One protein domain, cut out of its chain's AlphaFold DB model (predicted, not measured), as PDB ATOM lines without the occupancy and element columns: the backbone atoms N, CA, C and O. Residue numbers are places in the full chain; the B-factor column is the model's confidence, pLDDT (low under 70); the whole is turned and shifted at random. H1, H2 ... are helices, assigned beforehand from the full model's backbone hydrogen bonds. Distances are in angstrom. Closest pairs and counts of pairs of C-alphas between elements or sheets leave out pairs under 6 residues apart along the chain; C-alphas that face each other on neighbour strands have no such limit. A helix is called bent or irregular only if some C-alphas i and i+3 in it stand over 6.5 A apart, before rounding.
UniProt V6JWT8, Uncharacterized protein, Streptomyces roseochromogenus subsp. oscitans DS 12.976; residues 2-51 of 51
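What this domain is: This is residues 2 to 51 of the 51 residues of an uncharacterized protein of Streptomyces roseochromogenus subsp. oscitans DS 12.976 (UniProt V6JWT8). One long helix, H3, makes most of the length of the domain; at its first end the short helix H2 makes a corner with it, and from H2 the chain leads to H1, which lies at a slant beside the first part of H3, the three loosely joined as a small head. The far part of H3, with the last two residues, sticks out from this head as an arm, residues 39 to 51, which makes much of the length. The printed part has 50 residues with three named helices, in the order H1, H2, H3 along the chain, and no named strand; the class is all helix. The whole is loose, with a radius of gyration of the C-alphas of 13.7 A, and the C-alphas span 46 by 21 by 13 A.

How they stand to each other: The longest helix is H3, residues 24 to 49. H1, residues 2 to 13, is close to H3 but not clearly touching; the closest C-alphas of the two, those of Leu 9 and Ala 30, are 7.7 A apart. The lines of H1 and H3 stand at a steep tilt of 50 degrees, and they run opposite ways. H2, residues 16 to 21, is also close to H3 but not clearly touching, with the closest C-alphas those of Trp 19 and Leu 27, 7.7 A apart. These two run opposite ways at a steep tilt of 42 degrees. H1 and H2 are close but not clearly touching, with the closest C-alphas those of Cys 10 and Pro 16 at 6.8 A; they run the same way at a steep tilt of 42 degrees. Every O i to N i+4 pair of H3 is within hydrogen-bond range, against 7 of 8 in H1 and 0 of 2 in H2, where 1 of 3 O i to N i+3 pairs is within range.

Where its parts are: H3 measures 37.9 A from C-alpha 24 at (15.172, -7.001, 38.966) to C-alpha 49 at (20.715, 28.422, 51.362). H1 begins at C-alpha 2, at (16.141, 5.804, 56.536), and is 16.4 A long from first to last C-alpha. H2 is 10.0 A long, and it is neither bent nor irregular, but only just: C-alphas 17 and 20 are 6.4 A apart.

The domain as a whole: The outline is a rod, and the two C-alphas farthest apart, those of Asp 21 and Gly 51, are 45.9 A from each other. Residues 39 to 51, of which 39 to 49 belong to H3, stand free. The body without them has 37 residues and spans 25 by 18 by 13 A. The links H1 to H2 and H2 to H3 are both tight, with 2 residues each, and the printed part has no cut. The mean pLDDT of the printed part is 74.6, and the residues under 70 are 2 to 10, 12 to 14, 16 and 50 to 51.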
ATOM      1  N   GLU A   2      16.413   7.046  57.293       57.81
ATOM      2  CA  GLU A   2      16.141   5.804  56.536       57.81
ATOM      3  C   GLU A   2      14.714   5.259  56.663       57.81
ATOM      4  O   GLU A   2      14.098   4.955  55.653       57.81
ATOM      5  N   GLN A   3      14.139   5.205  57.870       56.41
ATOM      6  CA  GLN A   3      12.800   4.620  58.073       56.41
ATOM      7  C   GLN A   3      11.694   5.346  57.288       56.41
ATOM      8  O   GLN A   3      10.752   4.723  56.808       56.41
ATOM      9  N   TYR A   4      11.828   6.663  57.109       61.84
ATOM     10  CA  TYR A   4      10.892   7.457  56.316       61.84
ATOM     11  C   TYR A   4      11.079   7.241  54.804       61.84
ATOM     12  O   TYR A   4      10.097   7.247  54.064       61.84
ATOM     13  N   ARG A   5      12.319   7.005  54.347       60.91
ATOM     14  CA  ARG A   5      12.602   6.608  52.956       60.91
ATOM     15  C   ARG A   5      12.005   5.237  52.658       60.91
ATOM     16  O   ARG A   5      11.270   5.089  51.689       60.91
ATOM     17  N   PHE A   6      12.217   4.292  53.570       64.56
ATOM     18  CA  PHE A   6      11.683   2.938  53.485       64.56
ATOM     19  C   PHE A   6      10.151   2.931  53.428       64.56
ATOM     20  O   PHE A   6       9.567   2.331  52.536       64.56
ATOM     21  N   TRP A   7       9.489   3.685  54.312       67.38
ATOM     22  CA  TRP A   7       8.028   3.811  54.314       67.38
ATOM     23  C   TRP A   7       7.470   4.362  52.994       67.38
ATOM     24  O   TRP A   7       6.432   3.902  52.523       67.38
ATOM     25  N   ARG A   8       8.156   5.334  52.381       67.19
ATOM     26  CA  ARG A   8       7.690   5.955  51.138       67.19
ATOM     27  C   ARG A   8       7.874   5.039  49.926       67.19
ATOM     28  O   ARG A   8       6.977   4.976  49.092       67.19
ATOM     29  N   LEU A   9       8.981   4.298  49.870       66.50
ATOM     30  CA  LEU A   9       9.179   3.216  48.901       66.50
ATOM     31  C   LEU A   9       8.089   2.150  49.048       66.50
ATOM     32  O   LEU A   9       7.466   1.774  48.058       66.50
ATOM     33  N   CYS A  10       7.754   1.761  50.282       69.31
ATOM     34  CA  CYS A  10       6.692   0.788  50.536       69.31
ATOM     35  C   CYS A  10       5.300   1.223  50.045       69.31
ATOM     36  O   CYS A  10       4.443   0.369  49.835       69.31
ATOM     37  N   GLN A  11       5.044   2.523  49.854       71.38
ATOM     38  CA  GLN A  11       3.785   2.987  49.257       71.38
ATOM     39  C   GLN A  11       3.727   2.807  47.736       71.38
ATOM     40  O   GLN A  11       2.633   2.773  47.182       71.38
ATOM     41  N   VAL A  12       4.877   2.712  47.068       68.75
ATOM     42  CA  VAL A  12       4.962   2.598  45.605       68.75
ATOM     43  C   VAL A  12       5.055   1.135  45.177       68.75
ATOM     44  O   VAL A  12       4.333   0.724  44.277       68.75
ATOM     45  N   VAL A  13       5.903   0.350  45.847       69.25
ATOM     46  CA  VAL A  13       6.206  -1.053  45.491       69.25
ATOM     47  C   VAL A  13       5.627  -2.081  46.475       69.25
ATOM     48  O   VAL A  13       5.836  -3.282  46.329       69.25
ATOM     49  N   GLY A  14       4.869  -1.632  47.479       69.75
ATOM     50  CA  GLY A  14       4.353  -2.503  48.536       69.75
ATOM     51  C   GLY A  14       5.404  -2.820  49.609       69.75
ATOM     52  O   GLY A  14       6.524  -2.311  49.561       69.75
ATOM     53  N   PRO A  15       5.054  -3.600  50.644       72.56
ATOM     54  CA  PRO A  15       5.961  -3.890  51.750       72.56
ATOM     55  C   PRO A  15       7.178  -4.733  51.305       72.56
ATOM     56  O   PRO A  15       7.102  -5.469  50.333       72.56
ATOM     57  N   PRO A  16       8.316  -4.690  52.020       67.69
ATOM     58  CA  PRO A  16       9.587  -5.263  51.546       67.69
ATOM     59  C   PRO A  16       9.542  -6.774  51.293       67.69
ATOM     60  O   PRO A  16      10.295  -7.310  50.489       67.69
ATOM     61  N   ASN A  17       8.649  -7.478  51.983       73.44
ATOM     62  CA  ASN A  17       8.418  -8.905  51.793       73.44
ATOM     63  C   ASN A  17       7.762  -9.243  50.446       73.44
ATOM     64  O   ASN A  17       7.810 -10.404  50.059       73.44
ATOM     65  N   THR A  18       7.182  -8.270  49.736       70.06
ATOM     66  CA  THR A  18       6.651  -8.450  48.375       70.06
ATOM     67  C   THR A  18       7.675  -8.101  47.298       70.06
ATOM     68  O   THR A  18       7.418  -8.318  46.122       70.06
ATOM     69  N   TRP A  19       8.844  -7.568  47.675       73.94
ATOM     70  CA  TRP A  19       9.879  -7.151  46.721       73.94
ATOM     71  C   TRP A  19      10.643  -8.336  46.134       73.94
ATOM     72  O   TRP A  19      11.182  -8.234  45.042       73.94
ATOM     73  N   MET A  20      10.670  -9.468  46.844       70.31
ATOM     74  CA  MET A  20      11.328 -10.704  46.399       70.31
ATOM     75  C   MET A  20      10.667 -11.310  45.152       70.31
ATOM     76  O   MET A  20      11.302 -12.101  44.460       70.31
ATOM     77  N   ASP A  21       9.417 -10.929  44.876       77.00
ATOM     78  CA  ASP A  21       8.654 -11.364  43.706       77.00
ATOM     79  C   ASP A  21       8.756 -10.369  42.536       77.00
ATOM     80  O   ASP A  21       8.259 -10.653  41.444       77.00
ATOM     81  N   LEU A  22       9.381  -9.202  42.747       73.19
ATOM     82  CA  LEU A  22       9.513  -8.181  41.712       73.19
ATOM     83  C   LEU A  22      10.671  -8.508  40.759       73.19
ATOM     84  O   LEU A  22      11.741  -8.944  41.196       73.19
ATOM     85  N   PRO A  23      10.492  -8.260  39.452       81.25
ATOM     86  CA  PRO A  23      11.583  -8.294  38.491       81.25
ATOM     87  C   PRO A  23      12.736  -7.357  38.892       81.25
ATOM     88  O   PRO A  23      12.528  -6.281  39.456       81.25
ATOM     89  N   ALA A  24      13.975  -7.761  38.592       79.69
ATOM     90  CA  ALA A  24      15.172  -7.001  38.966       79.69
ATOM     91  C   ALA A  24      15.190  -5.580  38.366       79.69
ATOM     92  O   ALA A  24      15.644  -4.644  39.015       79.69
ATOM     93  N   ASP A  25      14.638  -5.408  37.167       77.69
ATOM     94  CA  ASP A  25      14.482  -4.127  36.478       77.69
ATOM     95  C   ASP A  25      13.512  -3.170  37.188       77.69
ATOM     96  O   ASP A  25      13.749  -1.960  37.207       77.69
ATOM     97  N   GLU A  26      12.464  -3.687  37.833       76.50
ATOM     98  CA  GLU A  26      11.563  -2.861  38.647       76.50
ATOM     99  C   GLU A  26      12.244  -2.386  39.939       76.50
ATOM    100  O   GLU A  26      12.068  -1.236  40.356       76.50
ATOM    101  N   LEU A  27      13.073  -3.239  40.545       77.06
ATOM    102  CA  LEU A  27      13.875  -2.882  41.719       77.06
ATOM    103  C   LEU A  27      14.956  -1.849  41.376       77.06
ATOM    104  O   LEU A  27      15.124  -0.869  42.108       77.06
ATOM    105  N   ASP A  28      15.637  -2.017  40.242       80.06
ATOM    106  CA  ASP A  28      16.621  -1.055  39.737       80.06
ATOM    107  C   ASP A  28      15.977   0.309  39.457       80.06
ATOM    108  O   ASP A  28      16.522   1.353  39.836       80.06
ATOM    109  N   TRP A  29      14.782   0.323  38.858       79.25
ATOM    110  CA  TRP A  29      14.029   1.559  38.645       79.25
ATOM    111  C   TRP A  29      13.665   2.241  39.971       79.25
ATOM    112  O   TRP A  29      13.844   3.455  40.109       79.25
ATOM    113  N   ALA A  30      13.215   1.480  40.973       77.56
ATOM    114  CA  ALA A  30      12.869   2.025  42.286       77.56
ATOM    115  C   ALA A  30      14.079   2.673  42.991       77.56
ATOM    116  O   ALA A  30      13.950   3.760  43.564       77.56
ATOM    117  N   LEU A  31      15.265   2.058  42.900       79.81
ATOM    118  CA  LEU A  31      16.519   2.621  43.420       79.81
ATOM    119  C   LEU A  31      16.942   3.896  42.672       79.81
ATOM    120  O   LEU A  31      17.387   4.870  43.293       79.81
ATOM    121  N   ALA A  32      16.774   3.918  41.348       80.12
ATOM    122  CA  ALA A  32      17.064   5.095  40.533       80.12
ATOM    123  C   ALA A  32      16.149   6.279  40.898       80.12
ATOM    124  O   ALA A  32      16.623   7.411  41.037       80.12
ATOM    125  N   VAL A  33      14.855   6.023  41.124       78.75
ATOM    126  CA  VAL A  33      13.895   7.048  41.567       78.75
ATOM    127  C   VAL A  33      14.254   7.594  42.950       78.75
ATOM    128  O   VAL A  33      14.229   8.813  43.136       78.75
ATOM    129  N   ASP A  34      14.615   6.739  43.913       80.56
ATOM    130  CA  ASP A  34      15.022   7.198  45.251       80.56
ATOM    131  C   ASP A  34      16.245   8.124  45.181       80.56
ATOM    132  O   ASP A  34      16.246   9.211  45.774       80.56
ATOM    133  N   THR A  35      17.237   7.750  44.369       79.38
ATOM    134  CA  THR A  35      18.443   8.555  44.132       79.38
ATOM    135  C   THR A  35      18.090   9.927  43.553       79.38
ATOM    136  O   THR A  35      18.484  10.955  44.110       79.38
ATOM    137  N   ALA A  36      17.264   9.968  42.503       77.88
ATOM    138  CA  ALA A  36      16.838  11.219  41.874       77.88
ATOM    139  C   ALA A  36      16.059  12.133  42.843       77.88
ATOM    140  O   ALA A  36      16.239  13.354  42.850       77.88
ATOM    141  N   VAL A  37      15.208  11.562  43.705       78.69
ATOM    142  CA  VAL A  37      14.476  12.327  44.729       78.69
ATOM    143  C   VAL A  37      15.424  12.898  45.786       78.69
ATOM    144  O   VAL A  37      15.216  14.031  46.239       78.69
ATOM    145  N   ALA A  38      16.446  12.144  46.198       81.50
ATOM    146  CA  ALA A  38      17.451  12.621  47.143       81.50
ATOM    147  C   ALA A  38      18.250  13.803  46.569       81.50
ATOM    148  O   ALA A  38      18.403  14.819  47.250       81.50
ATOM    149  N   GLU A  39      18.673  13.714  45.308       82.31
ATOM    150  CA  GLU A  39      19.368  14.800  44.606       82.31
ATOM    151  C   GLU A  39      18.485  16.043  44.448       82.31
ATOM    152  O   GLU A  39      18.910  17.153  44.772       82.31
ATOM    153  N   ALA A  40      17.225  15.873  44.039       80.75
ATOM    154  CA  ALA A  40      16.287  16.987  43.902       80.75
ATOM    155  C   ALA A  40      16.061  17.732  45.231       80.75
ATOM    156  O   ALA A  40      15.912  18.957  45.245       80.75
ATOM    157  N   ARG A  41      16.049  17.013  46.362       83.88
ATOM    158  CA  ARG A  41      15.969  17.625  47.699       83.88
ATOM    159  C   ARG A  41      17.235  18.393  48.047       83.88
ATOM    160  O   ARG A  41      17.127  19.545  48.455       83.88
ATOM    161  N   ALA A  42      18.402  17.787  47.839       87.25
ATOM    162  CA  ALA A  42      19.680  18.440  48.096       87.25
ATOM    163  C   ALA A  42      19.838  19.722  47.260       87.25
ATOM    164  O   ALA A  42      20.301  20.741  47.769       87.25
ATOM    165  N   ASN A  43      19.391  19.706  46.002       87.75
ATOM    166  CA  ASN A  43      19.404  20.887  45.140       87.75
ATOM    167  C   ASN A  43      18.494  21.994  45.681       87.75
ATOM    168  O   ASN A  43      18.950  23.125  45.822       87.75
ATOM    169  N   LYS A  44      17.259  21.666  46.087       87.62
ATOM    170  CA  LYS A  44      16.358  22.643  46.723       87.62
ATOM    171  C   LYS A  44      16.927  23.234  48.010       87.62
ATOM    172  O   LYS A  44      16.761  24.424  48.258       87.62
ATOM    173  N   GLU A  45      17.583  22.423  48.837       87.81
ATOM    174  CA  GLU A  45      18.227  22.896  50.068       87.81
ATOM    175  C   GLU A  45      19.387  23.856  49.763       87.81
ATOM    176  O   GLU A  45      19.529  24.878  50.433       87.81
ATOM    177  N   ARG A  46      20.178  23.585  48.715       84.44
ATOM    178  CA  ARG A  46      21.254  24.486  48.262       84.44
ATOM    179  C   ARG A  46      20.724  25.781  47.656       84.44
ATOM    180  O   ARG A  46      21.305  26.830  47.905       84.44
ATOM    181  N   GLU A  47      19.647  25.719  46.880       84.06
ATOM    182  CA  GLU A  47      18.973  26.911  46.350       84.06
ATOM    183  C   GLU A  47      18.443  27.791  47.486       84.06
ATOM    184  O   GLU A  47      18.683  28.995  47.484       84.06
ATOM    185  N   ALA A  48      17.804  27.191  48.495       76.12
ATOM    186  CA  ALA A  48      17.286  27.909  49.658       76.12
ATOM    187  C   ALA A  48      18.384  28.502  50.559       76.12
ATOM    188  O   ALA A  48      18.139  29.495  51.233       76.12
ATOM    189  N   ALA A  49      19.579  27.906  50.595       70.44
ATOM    190  CA  ALA A  49      20.715  28.422  51.362       70.44
ATOM    191  C   ALA A  49      21.472  29.562  50.652       70.44
ATOM    192  O   ALA A  49      22.248  30.269  51.293       70.44
ATOM    193  N   ASN A  50      21.275  29.718  49.339       67.62
ATOM    194  CA  ASN A  50      21.963  30.703  48.501       67.62
ATOM    195  C   ASN A  50      21.090  31.920  48.130       67.62
ATOM    196  O   ASN A  50      21.557  32.772  47.373       67.62
ATOM    197  N   GLY A  51      19.845  31.989  48.616       53.69
ATOM    198  CA  GLY A  51      18.911  33.110  48.429       53.69
ATOM    199  C   GLY A  51      18.598  33.813  49.739       53.69
ATOM    200  O   GLY A  51      18.362  35.039  49.683       53.69
TER     201      GLY A  51